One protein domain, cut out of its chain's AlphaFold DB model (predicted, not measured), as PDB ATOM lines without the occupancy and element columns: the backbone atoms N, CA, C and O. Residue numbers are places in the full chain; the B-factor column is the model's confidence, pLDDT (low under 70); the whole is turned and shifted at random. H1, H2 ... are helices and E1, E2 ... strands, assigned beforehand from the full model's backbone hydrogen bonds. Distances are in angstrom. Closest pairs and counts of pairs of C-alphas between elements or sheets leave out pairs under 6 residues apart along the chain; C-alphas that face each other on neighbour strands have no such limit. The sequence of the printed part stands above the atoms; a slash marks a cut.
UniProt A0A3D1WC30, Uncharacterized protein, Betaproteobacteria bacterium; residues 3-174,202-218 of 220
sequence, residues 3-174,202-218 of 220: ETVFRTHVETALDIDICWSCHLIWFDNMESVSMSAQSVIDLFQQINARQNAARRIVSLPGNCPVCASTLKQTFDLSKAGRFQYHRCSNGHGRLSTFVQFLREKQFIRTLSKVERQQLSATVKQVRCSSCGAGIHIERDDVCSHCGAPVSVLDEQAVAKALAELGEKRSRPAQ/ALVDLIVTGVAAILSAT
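AT A GLANCE: This is residues 3 to 174 and 202 to 218 of the 220 residues of an uncharacterized protein of Betaproteobacteria bacterium (UniProt A0A3D1WC30). The model has two lobes of unequal size with a pair of short strands, E7 and E10, between them. The larger lobe is a strongly twisted sheet of six strands whose concave side holds H3, near the middle of the whole, with H2 over its E1 end; the smaller lobe is a loose set of H4, the hairpin of E8 and E9, a long loop and the short H6 and H7, and from E10 the long helix H5 runs back beside H2. The printed part has 189 residues, with seven named helices and ten named strands in the order E1 E2 E3 H1 H2 E4 E5 E6 H3 E7 H4 E8 E9 E10 H5 H6 H7. The large sheet runs E1 E2 E3 E6 E5 E4, all antiparallel, and the class is mixed, helices and strands. The whole is compact, with a radius of gyration of the C-alphas of 16.7 A and spans of 49 by 41 by 28 A.

IN THESE COORDINATES: E1, residues 3 to 7, begins at C-alpha 3, (537.283, 390.010, 353.935). E2, residues 13 to 19, is 19.4 A long and E3 is residues 24 to 28. H1, residues 31 to 34, comes before H2, residues 37 to 48, which is 16.6 A long. E4, residues 72 to 78, is 19.0 A long; E5, residues 81 to 87, is 18.7 A long; E6 is residues 93 to 97. H3, residues 98 to 104, is 9.9 A long, and E7 is residues 108 to 110. H4, residues 113 to 122, is 15.0 A long. E8, residues 125 to 127, E9, residues 134 to 136, and E10, residues 151 to 153, have three residues each. H5, residues 155 to 170, is 22.3 A long, from C-alpha 155 at (553.869, 375.578, 335.273). After the cut come H6, residues 206 to 209, and H7, residues 211 to 216, which ends at C-alpha 216, (547.339, 368.596, 323.699).

HOW THE PARTS SIT: E1 E2 E3 and E4 E5 E6 are two meanders, each strand the antiparallel neighbour of the one before. In the hairpin of E1 and E2, N 4 and O 16 are within hydrogen-bond range at 2.8 A. E2 is staggered: residues 13 to 17 pair with E1, residues 17 to 19 with E3, where N 26 and O 17 are 2.8 A apart. E3, of the first meander, and E6, of the second, are antiparallel neighbours, with N 25 and O 96 within hydrogen-bond range at 2.8 A. N 95 and O 86 of E6 and E5 are 2.8 A apart, and N 74 and O 85 of E4 and E5 also 2.8 A. H2 and H3 are on one face of this sheet, two layers in all. H2 lies over E1 at a height over the sheet of 10.4 A. H3 is at the sheet's level, 1.8 A, and its closest C-alphas to E5 are those of Gln 100 and Phe 83, 6.0 A. H1 is on the sheet, over none of its strands. H2, with residues 37 to 41 alone, touches H5 at a shallow tilt of 30 degrees, opposite ways; the closest C-alphas are those of Ala 37 and Leu 165, 5.1 A. E7 and E10 are antiparallel, with N 152 and O 109 at 3.1 A. The C-alphas of Leu 153 in E10 and Ile 207 in H6 are 5.0 A apart, the closest of the two. In the hairpin of E8 and E9, N 135 and O 126 are 2.8 A apart. H4 touches H7 at a steep tilt of 41 degrees, the same way, closest at the C-alphas of Thr 122 and Leu 215, 7.4 A. H2, H3, H5 and H7 have every O i to N i+4 pair within hydrogen-bond range and H4 has 4 of 6, while H1 and H6 are too short for such a pair.

THE WHOLE: The two farthest C-alphas, those of Gln 174 and Thr 218, are 50.3 A apart. Residues 175 to 201 are not printed, and C-alphas 174 and 202 are 49.4 A apart across the cut. The long links are H2 to E4, residues 49 to 71, and E9 to E10, residues 137 to 150. The mean pLDDT of the printed part is 82.5; residues 52, 54, 172 to 174 and 202 to 218 are under 70.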
ATOM      1  N   GLU A   3     536.059 389.765 353.186       89.62
ATOM      2  CA  GLU A   3     537.283 390.010 353.935       89.62
ATOM      3  C   GLU A   3     537.967 388.674 354.243       89.62
ATOM      4  O   GLU A   3     537.326 387.712 354.679       89.62
ATOM      5  N   THR A   4     539.255 388.574 353.929       90.50
ATOM      6  CA  THR A   4     540.061 387.367 354.125       90.50
ATOM      7  C   THR A   4     541.349 387.737 354.841       90.50
ATOM      8  O   THR A   4     542.118 388.560 354.351       90.50
ATOM      9  N   VAL A   5     541.597 387.091 355.978       92.94
ATOM     10  CA  VAL A   5     542.764 387.375 356.816       92.94
ATOM     11  C   VAL A   5     544.004 386.669 356.269       92.94
ATOM     12  O   VAL A   5     544.023 385.451 356.076       92.94
ATOM     13  N   PHE A   6     545.066 387.438 356.081       93.88
ATOM     14  CA  PHE A   6     546.410 387.008 355.719       93.88
ATOM     15  C   PHE A   6     547.429 387.548 356.735       93.88
ATOM     16  O   PHE A   6     547.078 388.086 357.786       93.88
ATOM     17  N   ARG A   7     548.721 387.381 356.437       92.38
ATOM     18  CA  ARG A   7     549.829 387.949 357.217       92.38
ATOM     19  C   ARG A   7     550.721 388.873 356.401       92.38
ATOM     20  O   ARG A   7     550.991 388.614 355.222       92.38
ATOM     21  N   THR A   8     551.247 389.902 357.050       91.56
ATOM     22  CA  THR A   8     552.337 390.723 356.519       91.56
ATOM     23  C   THR A   8     553.685 390.012 356.669       91.56
ATOM     24  O   THR A   8     553.819 389.038 357.407       91.56
ATOM     25  N   HIS A   9     554.720 390.508 355.995       86.56
ATOM     26  CA  HIS A   9     556.100 390.024 356.118       86.56
ATOM     27  C   HIS A   9     556.711 390.195 357.523       86.56
ATOM     28  O   HIS A   9     557.784 389.654 357.776       86.56
ATOM     29  N   VAL A  10     556.042 390.927 358.422       87.19
ATOM     30  CA  VAL A  10     556.377 391.039 359.853       87.19
ATOM     31  C   VAL A  10     555.385 390.270 360.742       87.19
ATOM     32  O   VAL A  10     555.283 390.538 361.933       87.19
ATOM     33  N   GLU A  11     554.654 389.308 360.168       85.31
ATOM     34  CA  GLU A  11     553.738 388.372 360.844       85.31
ATOM     35  C   GLU A  11     552.503 389.002 361.516       85.31
ATOM     36  O   GLU A  11     551.785 388.332 362.268       85.31
ATOM     37  N   THR A  12     552.185 390.259 361.197       88.88
ATOM     38  CA  THR A  12     550.939 390.911 361.634       88.88
ATOM     39  C   THR A  12     549.764 390.485 360.759       88.88
ATOM     40  O   THR A  12     549.956 390.160 359.587       88.88
ATOM     41  N   ALA A  13     548.549 390.503 361.313       91.25
ATOM     42  CA  ALA A  13     547.331 390.281 360.534       91.25
ATOM     43  C   ALA A  13     547.190 391.341 359.426       91.25
ATOM     44  O   ALA A  13     547.618 392.485 359.598       91.25
ATOM     45  N   LEU A  14     546.648 390.919 358.286       91.19
ATOM     46  CA  LEU A  14     546.420 391.728 357.094       91.19
ATOM     47  C   LEU A  14     545.079 391.320 356.486       91.19
ATOM     48  O   LEU A  14     544.963 390.194 356.001       91.19
ATOM     49  N   ASP A  15     544.101 392.213 356.491       92.88
ATOM     50  CA  ASP A  15     542.746 391.917 356.031       92.88
ATOM     51  C   ASP A  15     542.591 392.338 354.572       92.88
ATOM     52  O   ASP A  15     542.695 393.507 354.237       92.88
ATOM     53  N   ILE A  16     542.383 391.373 353.673       94.31
ATOM     54  CA  ILE A  16     542.277 391.644 352.235       94.31
ATOM     55  C   ILE A  16     540.848 391.395 351.767       94.31
ATOM     56  O   ILE A  16     540.297 390.301 351.917       94.31
ATOM     57  N   ASP A  17     540.279 392.395 351.103       94.75
ATOM     58  CA  ASP A  17     538.948 392.353 350.517       94.75
ATOM     59  C   ASP A  17     538.943 391.674 349.142       94.75
ATOM     60  O   ASP A  17     539.525 392.157 348.166       94.75
ATOM     61  N   ILE A  18     538.221 390.561 349.015       93.94
ATOM     62  CA  ILE A  18     538.205 389.755 347.789       93.94
ATOM     63  C   ILE A  18     536.774 389.551 347.286       93.94
ATOM     64  O   ILE A  18     535.910 389.029 347.985       93.94
ATOM     65  N   CYS A  19     536.495 389.900 346.026       91.56
ATOM     66  CA  CYS A  19     535.313 389.394 345.325       91.56
ATOM     67  C   CYS A  19     535.697 388.181 344.470       91.56
ATOM     68  O   CYS A  19     536.107 388.331 343.316       91.56
ATOM     69  N   TRP A  20     535.491 386.977 345.011       89.50
ATOM     70  CA  TRP A  20     535.788 385.720 344.315       89.50
ATOM     71  C   TRP A  20     535.037 385.564 342.996       89.50
ATOM     72  O   TRP A  20     535.639 385.174 342.008       89.50
ATOM     73  N   SER A  21     533.752 385.923 342.943       87.50
ATOM     74  CA  SER A  21     532.957 385.818 341.710       87.50
ATOM     75  C   SER A  21     533.297 386.899 340.679       87.50
ATOM     76  O   SER A  21     533.133 386.669 339.486       87.50
ATOM     77  N   CYS A  22     533.799 388.061 341.107       85.12
ATOM     78  CA  CYS A  22     534.199 389.155 340.216       85.12
ATOM     79  C   CYS A  22     535.655 389.027 339.725       85.12
ATOM     80  O   CYS A  22     536.045 389.688 338.759       85.12
ATOM     81  N   HIS A  23     536.463 388.207 340.406       88.81
ATOM     82  CA  HIS A  23     537.919 388.104 340.259       88.81
ATOM     83  C   HIS A  23     538.629 389.435 340.557       88.81
ATOM     84  O   HIS A  23     539.522 389.865 339.816       88.81
ATOM     85  N   LEU A  24     538.202 390.106 341.630       90.88
ATOM     86  CA  LEU A  24     538.718 391.404 342.068       90.88
ATOM     87  C   LEU A  24     539.246 391.322 343.500       90.88
ATOM     88  O   LEU A  24     538.651 390.646 344.337       90.88
ATOM     89  N   ILE A  25     540.330 392.044 343.759       94.94
ATOM     90  CA  ILE A  25     540.949 392.226 345.070       94.94
ATOM     91  C   ILE A  25     541.033 393.725 345.320       94.94
ATOM     92  O   ILE A  25     541.555 394.461 344.473       94.94
ATOM     93  N   TRP A  26     540.519 394.172 346.454       96.00
ATOM     94  CA  TRP A  26     540.817 395.486 346.986       96.00
ATOM     95  C   TRP A  26     541.971 395.348 347.978       96.00
ATOM     96  O   TRP A  26     541.958 394.481 348.844       96.00
ATOM     97  N   PHE A  27     543.000 396.161 347.766       96.44
ATOM     98  CA  PHE A  27     544.119 396.317 348.681       96.44
ATOM     99  C   PHE A  27     544.073 397.738 349.210       96.44
ATOM    100  O   PHE A  27     544.148 398.678 348.405       96.44
ATOM    101  N   ASP A  28     544.033 397.905 350.521       94.06
ATOM    102  CA  ASP A  28     544.308 399.191 351.136       94.06
ATOM    103  C   ASP A  28     545.760 399.610 350.899       94.06
ATOM    104  O   ASP A  28     546.589 398.916 350.282       94.06
ATOM    105  N   ASN A  29     546.069 400.829 351.326       88.38
ATOM    106  CA  ASN A  29     547.391 401.386 351.139       88.38
ATOM    107  C   ASN A  29     548.476 400.448 351.701       88.38
ATOM    108  O   ASN A  29     548.442 400.052 352.859       88.38
ATOM    109  N   MET A  30     549.465 400.130 350.865       87.56
ATOM    110  CA  MET A  30     550.610 399.252 351.157       87.56
ATOM    111  C   MET A  30     550.317 397.760 351.371       87.56
ATOM    112  O   MET A  30     551.272 396.979 351.393       87.56
ATOM    113  N   GLU A  31     549.063 397.311 351.419       92.56
ATOM    114  CA  GLU A  31     548.746 395.920 351.766       92.56
ATOM    115  C   GLU A  31     549.401 394.900 350.834       92.56
ATOM    116  O   GLU A  31     550.132 394.023 351.294       92.56
ATOM    117  N   SER A  32     549.247 395.072 349.516       91.81
ATOM    118  CA  SER A  32     549.838 394.163 348.520       91.81
ATOM    119  C   SER A  32     551.359 394.046 348.636       91.81
ATOM    120  O   SER A  32     551.931 392.993 348.352       91.81
ATOM    121  N   VAL A  33     552.035 395.135 349.012       91.06
ATOM    122  CA  VAL A  33     553.495 395.156 349.187       91.06
ATOM    123  C   VAL A  33     553.877 394.518 350.520       91.06
ATOM    124  O   VAL A  33     554.901 393.847 350.606       91.06
ATOM    125  N   SER A  34     553.041 394.697 351.542       92.44
ATOM    126  CA  SER A  34     553.282 394.199 352.890       92.44
ATOM    127  C   SER A  34     553.060 392.694 353.049       92.44
ATOM    128  O   SER A  34     553.608 392.136 353.998       92.44
ATOM    129  N   MET A  35     552.309 392.037 352.153       94.94
ATOM    130  CA  MET A  35     552.007 390.600 352.228       94.94
ATOM    131  C   MET A  35     553.266 389.748 352.439       94.94
ATOM    132  O   MET A  35     554.272 389.908 351.742       94.94
ATOM    133  N   SER A  36     553.191 388.787 353.363       93.62
ATOM    134  CA  SER A  36     554.239 387.779 353.529       93.62
ATOM    135  C   SER A  36     554.334 386.880 352.296       93.62
ATOM    136  O   SER A  36     553.380 386.731 351.526       93.62
ATOM    137  N   ALA A  37     555.485 386.227 352.122       91.31
ATOM    138  CA  ALA A  37     555.643 385.252 351.050       91.31
ATOM    139  C   ALA A  37     554.617 384.110 351.160       91.31
ATOM    140  O   ALA A  37     554.071 383.690 350.142       91.31
ATOM    141  N   GLN A  38     554.302 383.665 352.383       90.62
ATOM    142  CA  GLN A  38     553.294 382.632 352.611       90.62
ATOM    143  C   GLN A  38     551.890 383.114 352.228       90.62
ATOM    144  O   GLN A  38     551.206 382.425 351.482       90.62
ATOM    145  N   SER A  39     551.501 384.328 352.622       94.44
ATOM    146  CA  SER A  39     550.206 384.917 352.256       94.44
ATOM    147  C   SER A  39     550.018 385.031 350.745       94.44
ATOM    148  O   SER A  39     548.923 384.820 350.229       94.44
ATOM    149  N   VAL A  40     551.091 385.355 350.015       94.56
ATOM    150  CA  VAL A  40     551.072 385.395 348.547       94.56
ATOM    151  C   VAL A  40     550.833 384.000 347.959       94.56
ATOM    152  O   VAL A  40     550.037 383.873 347.027       94.56
ATOM    153  N   ILE A  41     551.475 382.960 348.504       91.50
ATOM    154  CA  ILE A  41     551.257 381.559 348.099       91.50
ATOM    155  C   ILE A  41     549.820 381.128 348.414       91.50
ATOM    156  O   ILE A  41     549.151 380.566 347.548       91.50
ATOM    157  N   ASP A  42     549.325 381.422 349.614       93.44
ATOM    158  CA  ASP A  42     547.985 381.033 350.055       93.44
ATOM    159  C   ASP A  42     546.910 381.693 349.186       93.44
ATOM    160  O   ASP A  42     545.966 381.036 348.741       93.44
ATOM    161  N   LEU A  43     547.062 382.985 348.875       94.75
ATOM    162  CA  LEU A  43     546.149 383.684 347.974       94.75
ATOM    163  C   LEU A  43     546.217 383.112 346.551       94.75
ATOM    164  O   LEU A  43     545.175 382.905 345.928       94.75
ATOM    165  N   PHE A  44     547.411 382.789 346.045       92.94
ATOM    166  CA  PHE A  44     547.558 382.100 344.760       92.94
ATOM    167  C   PHE A  44     546.801 380.766 344.738       92.94
ATOM    168  O   PHE A  44     546.007 380.536 343.827       92.94
ATOM    169  N   GLN A  45     546.986 379.914 345.749       90.62
ATOM    170  CA  GLN A  45     546.308 378.619 345.841       90.62
ATOM    171  C   GLN A  45     544.784 378.780 345.875       90.62
ATOM    172  O   GLN A  45     544.068 378.051 345.187       90.62
ATOM    173  N   GLN A  46     544.280 379.770 346.615       92.56
ATOM    174  CA  GLN A  46     542.850 380.059 346.680       92.56
ATOM    175  C   GLN A  46     542.275 380.569 345.349       92.56
ATOM    176  O   GLN A  46     541.145 380.208 345.006       92.56
ATOM    177  N   ILE A  47     543.031 381.378 344.599       90.12
ATOM    178  CA  ILE A  47     542.663 381.816 343.244       90.12
ATOM    179  C   ILE A  47     542.648 380.616 342.291       90.12
ATOM    180  O   ILE A  47     541.658 380.399 341.595       90.12
ATOM    181  N   ASN A  48     543.712 379.812 342.297       83.75
ATOM    182  CA  ASN A  48     543.881 378.656 341.417       83.75
ATOM    183  C   ASN A  48     542.782 377.605 341.633       83.75
ATOM    184  O   ASN A  48     542.167 377.132 340.681       83.75
ATOM    185  N   ALA A  49     542.437 377.316 342.892       84.00
ATOM    186  CA  ALA A  49     541.352 376.395 343.243       84.00
ATOM    187  C   ALA A  49     539.979 376.814 342.684       84.00
ATOM    188  O   ALA A  49     539.067 375.995 342.594       84.00
ATOM    189  N   ARG A  50     539.813 378.089 342.310       81.50
ATOM    190  CA  ARG A  50     538.557 378.672 341.819       81.50
ATOM    191  C   ARG A  50     538.635 379.122 340.361       81.50
ATOM    192  O   ARG A  50     537.704 379.764 339.886       81.50
ATOM    193  N   GLN A  51     539.695 378.773 339.631       71.12
ATOM    194  CA  GLN A  51     539.924 379.272 338.271       71.12
ATOM    195  C   GLN A  51     538.805 378.915 337.277       71.12
ATOM    196  O   GLN A  51     538.519 379.697 336.377       71.12
ATOM    197  N   ASN A  52     538.134 377.775 337.473       67.44
ATOM    198  CA  ASN A  52     537.036 377.303 336.619       67.44
ATOM    199  C   ASN A  52     535.654 377.836 337.046       67.44
ATOM    200  O   ASN A  52     534.645 377.491 336.430       67.44
ATOM    201  N   ALA A  53     535.572 378.627 338.120       72.44
ATOM    202  CA  ALA A  53     534.301 379.166 338.580       72.44
ATOM    203  C   ALA A  53     533.758 380.198 337.580       72.44
ATOM    204  O   ALA A  53     534.508 380.970 336.979       72.44
ATOM    205  N   ALA A  54     532.433 380.235 337.416       68.56
ATOM    206  CA  ALA A  54     531.793 381.221 336.558       68.56
ATOM    207  C   ALA A  54     532.123 382.642 337.042       68.56
ATOM    208  O   ALA A  54     531.754 383.046 338.149       68.56
ATOM    209  N   ARG A  55     532.801 383.408 336.186       73.88
ATOM    210  CA  ARG A  55     533.191 384.784 336.479       73.88
ATOM    211  C   ARG A  55     532.064 385.755 336.142       73.88
ATOM    212  O   ARG A  55     531.572 385.795 335.015       73.88
ATOM    213  N   ARG A  56     531.731 386.625 337.094       78.19
ATOM    214  CA  ARG A  56     530.935 387.832 336.858       78.19
ATOM    215  C   ARG A  56     531.828 388.909 336.252       78.19
ATOM    216  O   ARG A  56     532.827 389.311 336.849       78.19
ATOM    217  N   ILE A  57     531.473 389.366 335.056       70.62
ATOM    218  CA  ILE A  57     532.137 390.508 334.424       70.62
ATOM    219  C   ILE A  57     531.670 391.777 335.141       70.62
ATOM    220  O   ILE A  57     530.473 391.992 335.310       70.62
ATOM    221  N   VAL A  58     532.619 392.616 335.548       74.12
ATOM    222  CA  VAL A  58     532.360 393.921 336.167       74.12
ATOM    223  C   VAL A  58     533.014 394.991 335.299       74.12
ATOM    224  O   VAL A  58     534.156 394.811 334.868       74.12
ATOM    225  N   SER A  59     532.315 396.098 335.030       73.75
ATOM    226  CA  SER A  59     532.920 397.230 334.322       73.75
ATOM    227  C   SER A  59     533.895 397.968 335.239       73.75
ATOM    228  O   SER A  59     533.520 398.425 336.318       73.75
ATOM    229  N   LEU A  60     535.137 398.114 334.792       78.06
ATOM    230  CA  LEU A  60     536.165 398.918 335.453       78.06
ATOM    231  C   LEU A  60     536.141 400.350 334.883       78.06
ATOM    232  O   LEU A  60     535.713 400.528 333.741       78.06
ATOM    233  N   PRO A  61     536.547 401.378 335.656       77.00
ATOM    234  CA  PRO A  61     537.425 401.314 336.832       77.00
ATOM    235  C   PRO A  61     536.741 401.005 338.173       77.00
ATOM    236  O   PRO A  61     537.429 400.588 339.100       77.00
ATOM    237  N   GLY A  62     535.418 401.176 338.280       85.81
ATOM    238  CA  GLY A  62     534.694 401.114 339.557       85.81
ATOM    239  C   GLY A  62     534.936 402.339 340.455       85.81
ATOM    240  O   GLY A  62     535.627 403.288 340.072       85.81
ATOM    241  N   ASN A  63     534.366 402.311 341.662       92.19
ATOM    242  CA  ASN A  63     534.499 403.367 342.671       92.19
ATOM    243  C   ASN A  63     535.282 402.865 343.890       92.19
ATOM    244  O   ASN A  63     535.275 401.674 344.197       92.19
ATOM    245  N   CYS A  64     535.952 403.778 344.592       93.19
ATOM    246  CA  CYS A  64     536.610 403.477 345.861       93.19
ATOM    247  C   CYS A  64     535.561 403.086 346.920       93.19
ATOM    248  O   CYS A  64     534.617 403.854 347.109       93.19
ATOM    249  N   PRO A  65     535.728 401.962 347.643       90.25
ATOM    250  CA  PRO A  65     534.782 401.547 348.681       90.25
ATOM    251  C   PRO A  65     534.765 402.496 349.889       90.25
ATOM    252  O   PRO A  65     533.768 402.550 350.597       90.25
ATOM    253  N   VAL A  66     535.832 403.280 350.095       91.69
ATOM    254  CA  VAL A  66     535.965 404.203 351.234       91.69
ATOM    255  C   VAL A  66     535.353 405.574 350.938       91.69
ATOM    256  O   VAL A  66     534.543 406.076 351.707       91.69
ATOM    257  N   CYS A  67     535.725 406.205 349.819       94.50
ATOM    258  CA  CYS A  67     535.322 407.588 349.520       94.50
ATOM    259  C   CYS A  67     534.437 407.745 348.281       94.50
ATOM    260  O   CYS A  67     534.241 408.868 347.821       94.50
ATOM    261  N   ALA A  68     533.971 406.643 347.691       94.12
ATOM    262  CA  ALA A  68     533.097 406.591 346.514       94.12
ATOM    263  C   ALA A  68     533.631 407.259 345.226       94.12
ATOM    264  O   ALA A  68     532.976 407.196 344.188       94.12
ATOM    265  N   SER A  69     534.828 407.853 345.239       94.06
ATOM    266  CA  SER A  69     535.429 408.458 344.048       94.06
ATOM    267  C   SER A  69     535.746 407.402 342.993       94.06
ATOM    268  O   SER A  69     536.273 406.335 343.330       94.06
ATOM    269  N   THR A  70     535.531 407.731 341.721       95.19
ATOM    270  CA  THR A  70     535.934 406.884 340.594       95.19
ATOM    271  C   THR A  70     537.432 406.597 340.637       95.19
ATOM    272  O   THR A  70     538.256 407.501 340.808       95.19
ATOM    273  N   LEU A  71     537.791 405.321 340.503       95.06
ATOM    274  CA  LEU A  71     539.182 404.893 340.561       95.06
ATOM    275  C   LEU A  71     539.928 405.273 339.275       95.06
ATOM    276  O   LEU A  71     539.375 405.273 338.175       95.06
ATOM    277  N   LYS A  72     541.223 405.566 339.402       93.81
ATOM    278  CA  LYS A  72     542.087 405.929 338.275       93.81
ATOM    279  C   LYS A  72     542.911 404.730 337.823       93.81
ATOM    280  O   LYS A  72     543.720 404.207 338.597       93.81
ATOM    281  N   GLN A  73     542.768 404.339 336.556       91.81
ATOM    282  CA  GLN A  73     543.635 403.328 335.950       91.81
ATOM    283  C   GLN A  73     545.098 403.776 336.037       91.81
ATOM    284  O   GLN A  73     545.453 404.897 335.664       91.81
ATOM    285  N   THR A  74     545.933 402.905 336.581       91.12
ATOM    286  CA  THR A  74     547.339 403.150 336.888       91.12
ATOM    287  C   THR A  74     548.158 401.952 336.433       91.12
ATOM    288  O   THR A  74     547.705 400.812 336.515       91.12
ATOM    289  N   PHE A  75     549.364 402.222 335.944       89.56
ATOM    290  CA  PHE A  75     550.323 401.213 335.520       89.56
ATOM    291  C   PHE A  75     551.572 401.308 336.382       89.56
ATOM    292  O   PHE A  75     551.976 402.407 336.752       89.56
ATOM    293  N   ASP A  76     552.186 400.165 336.651       90.62
ATOM    294  CA  ASP A  76     553.418 400.068 337.427       90.62
ATOM    295  C   ASP A  76     554.277 398.904 336.905       90.62
ATOM    296  O   ASP A  76     553.855 398.156 336.013       90.62
ATOM    297  N   LEU A  77     555.498 398.769 337.414       88.56
ATOM    298  CA  LEU A  77     556.476 397.777 336.984       88.56
ATOM    299  C   LEU A  77     556.738 396.747 338.084       88.56
ATOM    300  O   LEU A  77     556.942 397.067 339.250       88.56
ATOM    301  N   SER A  78     556.772 395.484 337.681       86.88
ATOM    302  CA  SER A  78     557.216 394.356 338.499       86.88
ATOM    303  C   SER A  78     558.400 393.666 337.820       86.88
ATOM    304  O   SER A  78     558.743 393.975 336.676       86.88
ATOM    305  N   LYS A  79     558.983 392.656 338.473       83.81
ATOM    306  CA  LYS A  79     559.978 391.785 337.825       83.81
ATOM    307  C   LYS A  79     559.424 391.059 336.590       83.81
ATOM    308  O   LYS A  79     560.186 390.759 335.678       83.81
ATOM    309  N   ALA A  80     558.114 390.797 336.542       77.69
ATOM    310  CA  ALA A  80     557.432 390.208 335.385       77.69
ATOM    311  C   ALA A  80     557.032 391.249 334.318       77.69
ATOM    312  O   ALA A  80     556.349 390.918 333.348       77.69
ATOM    313  N   GLY A  81     557.438 392.511 334.488       81.75
ATOM    314  CA  GLY A  81     557.110 393.617 333.599       81.75
ATOM    315  C   GLY A  81     555.918 394.444 334.076       81.75
ATOM    316  O   GLY A  81     555.563 394.453 335.260       81.75
ATOM    317  N   ARG A  82     555.323 395.189 333.139       84.69
ATOM    318  CA  ARG A  82     554.252 396.152 333.418       84.69
ATOM    319  C   ARG A  82     552.951 395.455 333.807       84.69
ATOM    320  O   ARG A  82     552.509 394.529 333.130       84.69
ATOM    321  N   PHE A  83     552.310 395.948 334.858       87.38
ATOM    322  CA  PHE A  83     550.982 395.528 335.296       87.38
ATOM    323  C   PHE A  83     550.100 396.758 335.541       87.38
ATOM    324  O   PHE A  83     550.597 397.887 335.566       87.38
ATOM    325  N   GLN A  84     548.789 396.553 335.655       88.62
ATOM    326  CA  GLN A  84     547.830 397.639 335.873       88.62
ATOM    327  C   GLN A  84     546.889 397.371 337.043       88.62
ATOM    328  O   GLN A  84     546.587 396.225 337.363       88.62
ATOM    329  N   TYR A  85     546.388 398.444 337.639       92.50
ATOM    330  CA  TYR A  85     545.389 398.443 338.705       92.50
ATOM    331  C   TYR A  85     544.612 399.765 338.694       92.50
ATOM    332  O   TYR A  85     544.974 400.704 337.984       92.50
ATOM    333  N   HIS A  86     543.547 399.867 339.484       93.69
ATOM    334  CA  HIS A  86     542.746 401.084 339.604       93.69
ATOM    335  C   HIS A  86     542.909 401.671 341.003       93.69
ATOM    336  O   HIS A  86     542.463 401.077 341.978       93.69
ATOM    337  N   ARG A  87     543.576 402.819 341.122       95.38
ATOM    338  CA  ARG A  87     543.901 403.424 342.422       95.38
ATOM    339  C   ARG A  87     542.901 404.492 342.829       95.38
ATOM    340  O   ARG A  87     542.398 405.231 341.983       95.38
ATOM    341  N   CYS A  88     542.693 404.634 344.129       96.25
ATOM    342  CA  CYS A  88     542.016 405.796 344.678       96.25
ATOM    343  C   CYS A  88     542.957 407.010 344.647       96.25
ATOM    344  O   CYS A  88     544.092 406.941 345.124       96.25
ATOM    345  N   SER A  89     542.496 408.142 344.107       95.19
ATOM    346  CA  SER A  89     543.283 409.387 344.090       95.19
ATOM    347  C   SER A  89     543.567 409.927 345.496       95.19
ATOM    348  O   SER A  89     544.595 410.567 345.685       95.19
ATOM    349  N   ASN A  90     542.716 409.593 346.472       94.75
ATOM    350  CA  ASN A  90     542.873 409.955 347.885       94.75
ATOM    351  C   ASN A  90     543.782 408.991 348.673       94.75
ATOM    352  O   ASN A  90     543.928 409.142 349.877       94.75
ATOM    353  N   GLY A  91     544.367 407.976 348.026       93.81
ATOM    354  CA  GLY A  91     545.340 407.088 348.670       93.81
ATOM    355  C   GLY A  91     544.765 405.977 349.555       93.81
ATOM    356  O   GLY A  91     545.546 405.263 350.163       93.81
ATOM    357  N   HIS A  92     543.441 405.778 349.592       94.88
ATOM    358  CA  HIS A  92     542.822 404.707 350.392       94.88
ATOM    359  C   HIS A  92     543.260 403.296 349.986       94.88
ATOM    360  O   HIS A  92     543.316 402.413 350.825       94.88
ATOM    361  N   GLY A  93     543.586 403.080 348.711       95.31
ATOM    362  CA  GLY A  93     543.936 401.755 348.222       95.31
ATOM    363  C   GLY A  93     543.827 401.630 346.710       95.31
ATOM    364  O   GLY A  93     543.789 402.628 345.969       95.31
ATOM    365  N   ARG A  94     543.774 400.386 346.244       95.56
ATOM    366  CA  ARG A  94     543.632 400.029 344.835       95.56
ATOM    367  C   ARG A  94     542.795 398.775 344.631       95.56
ATOM    368  O   ARG A  94     542.859 397.819 345.394       95.56
ATOM    369  N   LEU A  95     542.109 398.757 343.499       95.06
ATOM    370  CA  LEU A  95     541.407 397.608 342.958       95.06
ATOM    371  C   LEU A  95     542.278 396.922 341.897       95.06
ATOM    372  O   LEU A  95     542.630 397.523 340.875       95.06
ATOM    373  N   SER A  96     542.588 395.650 342.118       92.94
ATOM    374  CA  SER A  96     543.350 394.791 341.210       92.94
ATOM    375  C   SER A  96     542.505 393.599 340.772       92.94
ATOM    376  O   SER A  96     541.722 393.062 341.549       92.94
ATOM    377  N   THR A  97     542.665 393.136 339.530       89.94
ATOM    378  CA  THR A  97     542.104 391.832 339.139       89.94
ATOM    379  C   THR A  97     543.026 390.708 339.610       89.94
ATOM    380  O   THR A  97     544.228 390.933 339.785       89.94
ATOM    381  N   PHE A  98     542.508 389.483 339.745       90.69
ATOM    382  CA  PHE A  98     543.338 388.304 340.054       90.69
ATOM    383  C   PHE A  98     544.528 388.183 339.104       90.69
ATOM    384  O   PHE A  98     545.653 387.979 339.530       90.69
ATOM    385  N   VAL A  99     544.310 388.425 337.817       87.50
ATOM    386  CA  VAL A  99     545.350 388.353 336.786       87.50
ATOM    387  C   VAL A  99     546.455 389.381 336.993       87.50
ATOM    388  O   VAL A  99     547.627 389.083 336.776       87.50
ATOM    389  N   GLN A 100     546.100 390.596 337.408       90.19
ATOM    390  CA  GLN A 100     547.090 391.638 337.669       90.19
ATOM    391  C   GLN A 100     547.878 391.341 338.945       90.19
ATOM    392  O   GLN A 100     549.092 391.527 338.946       90.19
ATOM    393  N   PHE A 101     547.230 390.785 339.972       93.50
ATOM    394  CA  PHE A 101     547.915 390.273 341.160       93.50
ATOM    395  C   PHE A 101     548.885 389.132 340.812       93.50
ATOM    396  O   PHE A 101     550.061 389.192 341.161       93.50
ATOM    397  N   LEU A 102     548.433 388.126 340.054       92.44
ATOM    398  CA  LEU A 102     549.276 387.006 339.631       92.44
ATOM    399  C   LEU A 102     550.471 387.472 338.793       92.44
ATOM    400  O   LEU A 102     551.565 386.930 338.934       92.44
ATOM    401  N   ARG A 103     550.288 388.494 337.948       90.25
ATOM    402  CA  ARG A 103     551.387 389.107 337.191       90.25
ATOM    403  C   ARG A 103     552.367 389.814 338.107       90.25
ATOM    404  O   ARG A 103     553.564 389.575 338.005       90.25
ATOM    405  N   GLU A 104     551.865 390.676 338.986       93.00
ATOM    406  CA  GLU A 104     552.685 391.413 339.947       93.00
ATOM    407  C   GLU A 104     553.558 390.460 340.771       93.00
ATOM    408  O   GLU A 104     554.740 390.732 340.981       93.00
ATOM    409  N   LYS A 105     552.992 389.325 341.199       93.00
ATOM    410  CA  LYS A 105     553.675 388.298 341.999       93.00
ATOM    411  C   LYS A 105     554.366 387.207 341.168       93.00
ATOM    412  O   LYS A 105     554.831 386.227 341.736       93.00
ATOM    413  N   GLN A 106     554.491 387.404 339.852       90.06
ATOM    414  CA  GLN A 106     555.253 386.557 338.920       90.06
ATOM    415  C   GLN A 106     554.728 385.119 338.722       90.06
ATOM    416  O   GLN A 106     555.449 384.290 338.175       90.06
ATOM    417  N   PHE A 107     553.481 384.819 339.095       88.00
ATOM    418  CA  PHE A 107     552.860 383.507 338.843       88.00
ATOM    419  C   PHE A 107     552.450 383.299 337.381       88.00
ATOM    420  O   PHE A 107     552.280 382.167 336.944       88.00
ATOM    421  N   ILE A 108     552.277 384.382 336.620       86.94
ATOM    422  CA  ILE A 108     551.965 384.325 335.188       86.94
ATOM    423  C   ILE A 108     553.002 385.088 334.377       86.94
ATOM    424  O   ILE A 108     553.571 386.083 334.837       86.94
ATOM    425  N   ARG A 109     553.182 384.665 333.126       84.81
ATOM    426  CA  ARG A 109     554.061 385.332 332.162       84.81
ATOM    427  C   ARG A 109     553.325 385.689 330.879       84.81
ATOM    428  O   ARG A 109     552.305 385.097 330.528       84.81
ATOM    429  N   THR A 110     553.865 386.679 330.179       84.44
ATOM    430  CA  THR A 110     553.422 387.028 328.829       84.44
ATOM    431  C   THR A 110     553.871 385.950 327.845       84.44
ATOM    432  O   THR A 110     554.984 385.433 327.957       84.44
ATOM    433  N   LEU A 111     553.010 385.621 326.885       83.06
ATOM    434  CA  LEU A 111     553.363 384.707 325.802       83.06
ATOM    435  C   LEU A 111     554.397 385.345 324.872       83.06
ATOM    436  O   LEU A 111     554.238 386.488 324.433       83.06
ATOM    437  N   SER A 112     555.442 384.593 324.535       84.75
ATOM    438  CA  SER A 112     556.412 385.009 323.525       84.75
ATOM    439  C   SER A 112     555.768 385.076 322.137       84.75
ATOM    440  O   SER A 112     554.687 384.538 321.887       84.75
ATOM    441  N   LYS A 113     556.439 385.740 321.191       85.06
ATOM    442  CA  LYS A 113     555.965 385.809 319.801       85.06
ATOM    443  C   LYS A 113     555.811 384.415 319.176       85.06
ATOM    444  O   LYS A 113     554.813 384.178 318.508       85.06
ATOM    445  N   VAL A 114     556.765 383.515 319.426       86.44
ATOM    446  CA  VAL A 114     556.747 382.141 318.895       86.44
ATOM    447  C   VAL A 114     555.580 381.349 319.482       86.44
ATOM    448  O   VAL A 114     554.813 380.756 318.731       86.44
ATOM    449  N   GLU A 115     555.374 381.413 320.799       84.69
ATOM    450  CA  GLU A 115     554.247 380.726 321.448       84.69
ATOM    451  C   GLU A 115     552.892 381.267 320.974       84.69
ATOM    452  O   GLU A 115     551.961 380.493 320.774       84.69
ATOM    453  N   ARG A 116     552.767 382.583 320.739       87.00
ATOM    454  CA  ARG A 116     551.544 383.155 320.148       87.00
ATOM    455  C   ARG A 116     551.300 382.652 318.729       87.00
ATOM    456  O   ARG A 116     550.161 382.349 318.402       87.00
ATOM    457  N   GLN A 117     552.340 382.546 317.903       84.06
ATOM    458  CA  GLN A 117     552.223 382.010 316.542       84.06
ATOM    459  C   GLN A 117     551.822 380.531 316.534       84.06
ATOM    460  O   GLN A 117     551.019 380.116 315.707       84.06
ATOM    461  N   GLN A 118     552.352 379.739 317.466       84.88
ATOM    462  CA  GLN A 118     551.939 378.346 317.634       84.88
ATOM    463  C   GLN A 118     550.486 378.260 318.106       84.88
ATOM    464  O   GLN A 118     549.684 377.542 317.516       84.88
ATOM    465  N   LEU A 119     550.113 379.049 319.116       82.81
ATOM    466  CA  LEU A 119     548.749 379.080 319.636       82.81
ATOM    467  C   LEU A 119     547.736 379.559 318.585       82.81
ATOM    468  O   LEU A 119     546.628 379.033 318.543       82.81
ATOM    469  N   SER A 120     548.091 380.512 317.714       85.31
ATOM    470  CA  SER A 120     547.191 381.017 316.667       85.31
ATOM    471  C   SER A 120     546.902 380.016 315.547       85.31
ATOM    472  O   SER A 120     545.973 380.247 314.761       85.31
ATOM    473  N   ALA A 121     547.658 378.916 315.464       85.38
ATOM    474  CA  ALA A 121     547.337 377.797 314.584       85.38
ATOM    475  C   ALA A 121     546.069 377.067 315.055       85.38
ATOM    476  O   ALA A 121     545.260 376.656 314.227       85.38
ATOM    477  N   THR A 122     545.862 376.989 316.373       78.81
ATOM    478  CA  THR A 122     544.752 376.254 316.994       78.81
ATOM    479  C   THR A 122     543.623 377.170 317.474       78.81
ATOM    480  O   THR A 122     542.447 376.860 317.305       78.81
ATOM    481  N   VAL A 123     543.953 378.326 318.055       81.00
ATOM    482  CA  VAL A 123     542.992 379.247 318.679       81.00
ATOM    483  C   VAL A 123     543.164 380.654 318.116       81.00
ATOM    484  O   VAL A 123     544.137 381.355 318.397       81.00
ATOM    485  N   LYS A 124     542.178 381.110 317.337       83.81
ATOM    486  CA  LYS A 124     542.202 382.450 316.724       83.81
ATOM    487  C   LYS A 124     541.929 383.577 317.711       83.81
ATOM    488  O   LYS A 124     542.463 384.675 317.543       83.81
ATOM    489  N   GLN A 125     541.102 383.319 318.720       84.12
ATOM    490  CA  GLN A 125     540.678 384.325 319.683       84.12
ATOM    491  C   GLN A 125     540.582 383.736 321.087       84.12
ATOM    492  O   GLN A 125     540.046 382.648 321.277       84.12
ATOM    493  N   VAL A 126     541.067 384.483 322.074       84.06
ATOM    494  CA  VAL A 126     540.949 384.145 323.501       84.06
ATOM    495  C   VAL A 126     540.240 385.265 324.241       84.06
ATOM    496  O   VAL A 126     540.174 386.394 323.748       84.06
ATOM    497  N   ARG A 127     539.747 384.997 325.451       81.31
ATOM    498  CA  ARG A 127     539.302 386.074 326.343       81.31
ATOM    499  C   ARG A 127     540.495 386.721 327.018       81.31
ATOM    500  O   ARG A 127     541.378 386.052 327.545       81.31
ATOM    501  N   CYS A 128     540.471 388.043 327.081       78.94
ATOM    502  CA  CYS A 128     541.324 388.793 327.973       78.94
ATOM    503  C   CYS A 128     540.972 388.423 329.410       78.94
ATOM    504  O   CYS A 128     539.913 388.797 329.915       78.94
ATOM    505  N   SER A 129     541.888 387.782 330.119       76.94
ATOM    506  CA  SER A 129     541.654 387.401 331.508       76.94
ATOM    507  C   SER A 129     541.509 388.621 332.446       76.94
ATOM    508  O   SER A 129     541.011 388.500 333.561       76.94
ATOM    509  N   SER A 130     541.862 389.839 332.000       74.56
ATOM    510  CA  SER A 130     541.624 391.083 332.757       74.56
ATOM    511  C   SER A 130     540.213 391.658 332.565       74.56
ATOM    512  O   SER A 130     539.513 391.824 333.561       74.56
ATOM    513  N   CYS A 131     539.768 391.930 331.329       73.06
ATOM    514  CA  CYS A 131     538.480 392.602 331.060       73.06
ATOM    515  C   CYS A 131     537.414 391.730 330.367       73.06
ATOM    516  O   CYS A 131     536.295 392.186 330.160       73.06
ATOM    517  N   GLY A 132     537.740 390.495 329.984       75.06
ATOM    518  CA  GLY A 132     536.833 389.561 329.309       75.06
ATOM    519  C   GLY A 132     536.628 389.803 327.809       75.06
ATOM    520  O   GLY A 132     536.005 388.959 327.159       75.06
ATOM    521  N   ALA A 133     537.154 390.906 327.261       79.75
ATOM    522  CA  ALA A 133     537.107 391.205 325.832       79.75
ATOM    523  C   ALA A 133     537.904 390.182 325.015       79.75
ATOM    524  O   ALA A 133     538.877 389.615 325.507       79.75
ATOM    525  N   GLY A 134     537.512 389.948 323.766       84.62
ATOM    526  CA  GLY A 134     538.245 389.041 322.890       84.62
ATOM    527  C   GLY A 134     539.595 389.621 322.450       84.62
ATOM    528  O   GLY A 134     539.703 390.820 322.209       84.62
ATOM    529  N   ILE A 135     540.614 388.771 322.331       86.50
ATOM    530  CA  ILE A 135     541.948 389.115 321.818       86.50
ATOM    531  C   ILE A 135     542.272 388.199 320.642       86.50
ATOM    532  O   ILE A 135     542.195 386.977 320.798       86.50
ATOM    533  N   HIS A 136     542.655 388.753 319.488       88.81
ATOM    534  CA  HIS A 136     543.087 387.953 318.344       88.81
ATOM    535  C   HIS A 136     544.560 387.570 318.495       88.81
ATOM    536  O   HIS A 136     545.440 388.386 318.241       88.81
ATOM    537  N   ILE A 137     544.840 386.314 318.849       85.62
ATOM    538  CA  ILE A 137     546.196 385.841 319.198       85.62
ATOM    539  C   ILE A 137     547.227 386.085 318.089       85.62
ATOM    540  O   ILE A 137     548.389 386.374 318.367       85.62
ATOM    541  N   GLU A 138     546.796 385.978 316.833       83.38
ATOM    542  CA  GLU A 138     547.663 386.131 315.661       83.38
ATOM    543  C   GLU A 138     548.157 387.571 315.462       83.38
ATOM    544  O   GLU A 138     549.274 387.788 314.998       83.38
ATOM    545  N   ARG A 139     547.322 388.555 315.812       83.44
ATOM    546  CA  ARG A 139     547.541 389.973 315.495       83.44
ATOM    547  C   ARG A 139     547.930 390.788 316.720       83.44
ATOM    548  O   ARG A 139     548.752 391.693 316.616       83.44
ATOM    549  N   ASP A 140     547.388 390.420 317.874       84.62
ATOM    550  CA  ASP A 140     547.445 391.210 319.091       84.62
ATOM    551  C   ASP A 140     548.434 390.584 320.091       84.62
ATOM    552  O   ASP A 140     548.421 389.381 320.369       84.62
ATOM    553  N   ASP A 141     549.322 391.398 320.651       82.75
ATOM    554  CA  ASP A 141     550.171 391.054 321.802       82.75
ATOM    555  C   ASP A 141     549.602 391.590 323.128       82.75
ATOM    556  O   ASP A 141     549.940 391.101 324.212       82.75
ATOM    557  N   VAL A 142     548.672 392.542 323.030       86.19
ATOM    558  CA  VAL A 142     547.910 393.133 324.126       86.19
ATOM    559  C   VAL A 142     546.428 393.227 323.777       86.19
ATOM    560  O   VAL A 142     546.036 393.353 322.624       86.19
ATOM    561  N   CYS A 143     545.573 393.208 324.793       83.94
ATOM    562  CA  CYS A 143     544.153 393.475 324.634       83.94
ATOM    563  C   CYS A 143     543.932 394.927 324.188       83.94
ATOM    564  O   CYS A 143     544.286 395.851 324.919       83.94
ATOM    565  N   SER A 144     543.269 395.133 323.052       84.38
ATOM    566  CA  SER A 144     542.925 396.463 322.526       84.38
ATOM    567  C   SER A 144     542.014 397.285 323.449       84.38
ATOM    568  O   SER A 144     542.019 398.511 323.380       84.38
ATOM    569  N   HIS A 145     541.257 396.635 324.340       80.94
ATOM    570  CA  HIS A 145     540.326 397.312 325.249       80.94
ATOM    571  C   HIS A 145     540.976 397.825 326.535       80.94
ATOM    572  O   HIS A 145     540.656 398.916 326.989       80.94
ATOM    573  N   CYS A 146     541.848 397.029 327.160       73.31
ATOM    574  CA  CYS A 146     542.425 397.368 328.470       73.31
ATOM    575  C   CYS A 146     543.958 397.393 328.491       73.31
ATOM    576  O   CYS A 146     544.550 397.608 329.545       73.31
ATOM    577  N   GLY A 147     544.624 397.109 327.371       77.56
ATOM    578  CA  GLY A 147     546.084 397.071 327.265       77.56
ATOM    579  C   GLY A 147     546.765 395.918 328.012       77.56
ATOM    580  O   GLY A 147     547.992 395.899 328.096       77.56
ATOM    581  N   ALA A 148     546.011 394.968 328.580       78.50
ATOM    582  CA  ALA A 148     546.589 393.813 329.266       78.50
ATOM    583  C   ALA A 148     547.258 392.861 328.256       78.50
ATOM    584  O   ALA A 148     546.610 392.500 327.272       78.50
ATOM    585  N   PRO A 149     548.504 392.412 328.487       80.94
ATOM    586  CA  PRO A 149     549.176 391.491 327.576       80.94
ATOM    587  C   PRO A 149     548.528 390.104 327.601       80.94
ATOM    588  O   PRO A 149     547.951 389.692 328.614       80.94
ATOM    589  N   VAL A 150     548.666 389.362 326.501       82.50
ATOM    590  CA  VAL A 150     548.239 387.956 326.449       82.50
ATOM    591  C   VAL A 150     549.142 387.139 327.369       82.50
ATOM    592  O   VAL A 150     550.367 387.166 327.245       82.50
ATOM    593  N   SER A 151     548.569 386.458 328.355       79.38
ATOM    594  CA  SER A 151     549.345 385.764 329.384       79.38
ATOM    595  C   SER A 151     548.758 384.420 329.735       79.38
ATOM    596  O   SER A 151     547.562 384.190 329.577       79.38
ATOM    597  N   VAL A 152     549.642 383.552 330.206       79.69
ATOM    598  CA  VAL A 152     549.362 382.158 330.515       79.69
ATOM    599  C   VAL A 152     549.803 381.866 331.945       79.69
ATOM    600  O   VAL A 152     550.819 382.396 332.413       79.69
ATOM    601  N   LEU A 153     549.018 381.036 332.630       74.69
ATOM    602  CA  LEU A 153     549.473 380.350 333.830       74.69
ATOM    603  C   LEU A 153     550.376 379.199 333.391       74.69
ATOM    604  O   LEU A 153     549.922 378.224 332.798       74.69
ATOM    605  N   ASP A 154     551.672 379.388 333.595       74.12
ATOM    606  CA  ASP A 154     552.728 378.516 333.098       74.12
ATOM    607  C   ASP A 154     553.339 377.761 334.274       74.12
ATOM    608  O   ASP A 154     553.738 378.373 335.263       74.12
ATOM    609  N   GLU A 155     553.407 376.435 334.177       72.38
ATOM    610  CA  GLU A 155     553.869 375.578 335.273       72.38
ATOM    611  C   GLU A 155     555.282 375.958 335.736       72.38
ATOM    612  O   GLU A 155     555.546 376.024 336.935       72.38
ATOM    613  N   GLN A 156     556.167 376.314 334.799       72.19
ATOM    614  CA  GLN A 156     557.520 376.765 335.124       72.19
ATOM    615  C   GLN A 156     557.508 378.120 335.844       72.19
ATOM    616  O   GLN A 156     558.242 378.303 336.817       72.19
ATOM    617  N   ALA A 157     556.668 379.065 335.408       74.31
ATOM    618  CA  ALA A 157     556.486 380.342 336.099       74.31
ATOM    619  C   ALA A 157     555.953 380.149 337.529       74.31
ATOM    620  O   ALA A 157     556.475 380.766 338.456       74.31
ATOM    621  N   VAL A 158     554.982 379.251 337.725       79.25
ATOM    622  CA  VAL A 158     554.456 378.902 339.053       79.25
ATOM    623  C   VAL A 158     555.543 378.263 339.913       79.25
ATOM    624  O   VAL A 158     555.780 378.732 341.024       79.25
ATOM    625  N   ALA A 159     556.254 377.253 339.406       78.25
ATOM    626  CA  ALA A 159     557.333 376.585 340.134       78.25
ATOM    627  C   ALA A 159     558.434 377.572 340.550       78.25
ATOM    628  O   ALA A 159     558.864 377.578 341.705       78.25
ATOM    629  N   LYS A 160     558.839 378.466 339.641       82.94
ATOM    630  CA  LYS A 160     559.810 379.527 339.924       82.94
ATOM    631  C   LYS A 160     559.300 380.501 340.987       82.94
ATOM    632  O   LYS A 160     560.039 380.818 341.915       82.94
ATOM    633  N   ALA A 161     558.059 380.970 340.872       82.06
ATOM    634  CA  ALA A 161     557.467 381.876 341.851       82.06
ATOM    635  C   ALA A 161     557.388 381.224 343.240       82.06
ATOM    636  O   ALA A 161     557.766 381.845 344.231       82.06
ATOM    637  N   LEU A 162     556.968 379.957 343.318       86.88
ATOM    638  CA  LEU A 162     556.925 379.192 344.564       86.88
ATOM    639  C   LEU A 162     558.321 378.985 345.165       86.88
ATOM    640  O   LEU A 162     558.468 379.132 346.375       86.88
ATOM    641  N   ALA A 163     559.343 378.710 344.349       84.12
ATOM    642  CA  ALA A 163     560.726 378.603 344.812       84.12
ATOM    643  C   ALA A 163     561.238 379.937 345.389       84.12
ATOM    644  O   ALA A 163     561.680 379.978 346.536       84.12
ATOM    645  N   GLU A 164     561.086 381.047 344.653       85.81
ATOM    646  CA  GLU A 164     561.497 382.386 345.114       85.81
ATOM    647  C   GLU A 164     560.756 382.814 346.397       85.81
ATOM    648  O   GLU A 164     561.323 383.473 347.274       85.81
ATOM    649  N   LEU A 165     559.471 382.471 346.523       83.88
ATOM    650  CA  LEU A 165     558.674 382.758 347.719       83.88
ATOM    651  C   LEU A 165     559.043 381.830 348.888       83.88
ATOM    652  O   LEU A 165     559.082 382.289 350.030       83.88
ATOM    653  N   GLY A 166     559.374 380.565 348.619       79.25
ATOM    654  CA  GLY A 166     559.879 379.613 349.609       79.25
ATOM    655  C   GLY A 166     561.208 380.060 350.219       79.25
ATOM    656  O   GLY A 166     561.347 380.087 351.442       79.25
ATOM    657  N   GLU A 167     562.147 380.523 349.392       84.19
ATOM    658  CA  GLU A 167     563.402 381.124 349.859       84.19
ATOM    659  C   GLU A 167     563.140 382.345 350.749       84.19
ATOM    660  O   GLU A 167     563.676 382.442 351.856       84.19
ATOM    661  N   LYS A 168     562.250 383.256 350.327       80.50
ATOM    662  CA  LYS A 168     561.866 384.430 351.131       80.50
ATOM    663  C   LYS A 168     561.220 384.057 352.462       80.50
ATOM    664  O   LYS A 168     561.485 384.739 353.444       80.50
ATOM    665  N   ARG A 169     560.400 383.001 352.500       79.38
ATOM    666  CA  ARG A 169     559.796 382.466 353.730       79.38
ATOM    667  C   ARG A 169     560.853 381.910 354.685       79.38
ATOM    668  O   ARG A 169     560.724 382.072 355.890       79.38
ATOM    669  N   SER A 170     561.872 381.239 354.151       73.25
ATOM    670  CA  SER A 170     562.938 380.627 354.954       73.25
ATOM    671  C   SER A 170     563.924 381.642 355.544       73.25
ATOM    672  O   SER A 170     564.623 381.340 356.510       73.25
ATOM    673  N   ARG A 171     563.977 382.859 354.986       71.38
ATOM    674  CA  ARG A 171     564.836 383.929 355.488       71.38
ATOM    675  C   ARG A 171     564.223 384.537 356.757       71.38
ATOM    676  O   ARG A 171     563.068 384.958 356.704       71.38
ATOM    677  N   PRO A 172     564.981 384.664 357.863       58.22
ATOM    678  CA  PRO A 172     564.508 385.370 359.048       58.22
ATOM    679  C   PRO A 172     564.018 386.771 358.678       58.22
ATOM    680  O   PRO A 172     564.678 387.469 357.896       58.22
ATOM    681  N   ALA A 173     562.872 387.179 359.229       56.62
ATOM    682  CA  ALA A 173     562.380 388.541 359.085       56.62
ATOM    683  C   ALA A 173     563.481 389.496 359.561       56.62
ATOM    684  O   ALA A 173     563.912 389.439 360.715       56.62
ATOM    685  N   GLN A 174     563.992 390.333 358.657       51.09
ATOM    686  CA  GLN A 174     564.897 391.395 359.076       51.09
ATOM    687  C   GLN A 174     564.102 392.322 360.001       51.09
ATOM    688  O   GLN A 174     562.980 392.687 359.637       51.09
ATOM    689  N   ALA A 202     531.383 381.087 324.991       44.25
ATOM    690  CA  ALA A 202     532.024 380.629 323.745       44.25
ATOM    691  C   ALA A 202     533.525 380.970 323.540       44.25
ATOM    692  O   ALA A 202     534.016 380.862 322.420       44.25
ATOM    693  N   LEU A 203     534.271 381.412 324.559       51.25
ATOM    694  CA  LEU A 203     535.677 381.825 324.389       51.25
ATOM    695  C   LEU A 203     536.577 381.285 325.508       51.25
ATOM    696  O   LEU A 203     536.241 381.412 326.685       51.25
ATOM    697  N   VAL A 204     537.741 380.755 325.120       54.53
ATOM    698  CA  VAL A 204     538.749 380.141 326.002       54.53
ATOM    699  C   VAL A 204     539.501 381.208 326.811       54.53
ATOM    700  O   VAL A 204     539.930 382.224 326.256       54.53
ATOM    701  N   ASP A 205     539.681 380.982 328.117       58.62
ATOM    702  CA  ASP A 205     540.542 381.787 328.998       58.62
ATOM    703  C   ASP A 205     541.889 381.069 329.190       58.62
ATOM    704  O   ASP A 205     541.950 379.954 329.715       58.62
ATOM    705  N   LEU A 206     542.980 381.702 328.745       56.97
ATOM    706  CA  LEU A 206     544.329 381.123 328.765       56.97
ATOM    707  C   LEU A 206     544.912 380.958 330.167       56.97
ATOM    708  O   LEU A 206     545.818 380.147 330.355       56.97
ATOM    709  N   ILE A 207     544.411 381.707 331.146       55.25
ATOM    710  CA  ILE A 207     544.829 381.546 332.542       55.25
ATOM    711  C   ILE A 207     544.152 380.326 333.162       55.25
ATOM    712  O   ILE A 207     544.744 379.670 334.009       55.25
ATOM    713  N   VAL A 208     542.943 380.003 332.706       55.50
ATOM    714  CA  VAL A 208     542.150 378.873 333.201       55.50
ATOM    715  C   VAL A 208     542.549 377.566 332.519       55.50
ATOM    716  O   VAL A 208     542.623 376.526 333.165       55.50
ATOM    717  N   THR A 209     542.823 377.623 331.216       53.97
ATOM    718  CA  THR A 209     543.063 376.423 330.398       53.97
ATOM    719  C   THR A 209     544.549 376.070 330.327       53.97
ATOM    720  O   THR A 209     544.895 374.899 330.260       53.97
ATOM    721  N   GLY A 210     545.446 377.062 330.376       47.59
ATOM    722  CA  GLY A 210     546.871 376.850 330.115       47.59
ATOM    723  C   GLY A 210     547.155 376.551 328.635       47.59
ATOM    724  O   GLY A 210     546.325 376.010 327.908       47.59
ATOM    725  N   VAL A 211     548.341 376.921 328.149       49.03
ATOM    726  CA  VAL A 211     548.699 376.731 326.726       49.03
ATOM    727  C   VAL A 211     548.984 375.263 326.400       49.03
ATOM    728  O   VAL A 211     548.611 374.802 325.326       49.03
ATOM    729  N   ALA A 212     549.564 374.507 327.340       47.84
ATOM    730  CA  ALA A 212     549.852 373.085 327.151       47.84
ATOM    731  C   ALA A 212     548.574 372.247 326.970       47.84
ATOM    732  O   ALA A 212     548.497 371.459 326.035       47.84
ATOM    733  N   ALA A 213     547.536 372.477 327.783       52.50
ATOM    734  CA  ALA A 213     546.285 371.725 327.666       52.50
ATOM    735  C   ALA A 213     545.539 372.014 326.349       52.50
ATOM    736  O   ALA A 213     544.910 371.116 325.794       52.50
ATOM    737  N   ILE A 214     545.642 373.238 325.813       51.88
ATOM    738  CA  ILE A 214     545.049 373.605 324.515       51.88
ATOM    739  C   ILE A 214     545.770 372.903 323.359       51.88
ATOM    740  O   ILE A 214     545.117 372.442 322.429       51.88
ATOM    741  N   LEU A 215     547.101 372.820 323.411       43.06
ATOM    742  CA  LEU A 215     547.900 372.179 322.362       43.06
ATOM    743  C   LEU A 215     547.771 370.645 322.384       43.06
ATOM    744  O   LEU A 215     547.836 370.017 321.329       43.06
ATOM    745  N   SER A 216     547.554 370.042 323.557       41.91
ATOM    746  CA  SER A 216     547.339 368.596 323.699       41.91
ATOM    747  C   SER A 216     545.934 368.139 323.291       41.91
ATOM    748  O   SER A 216     545.797 367.033 322.787       41.91
ATOM    749  N   ALA A 217     544.903 368.977 323.444       43.25
ATOM    750  CA  ALA A 217     543.515 368.627 323.110       43.25
ATOM    751  C   ALA A 217     543.208 368.573 321.597       43.25
ATOM    752  O   ALA A 217     542.083 368.275 321.210       43.25
ATOM    753  N   THR A 218     544.180 368.890 320.739       40.53
ATOM    754  CA  THR A 218     544.036 368.850 319.271       40.53
ATOM    755  C   THR A 218     544.849 367.750 318.596       40.53
ATOM    756  O   THR A 218     544.976 367.754 317.374       40.53
TER     757      THR A 218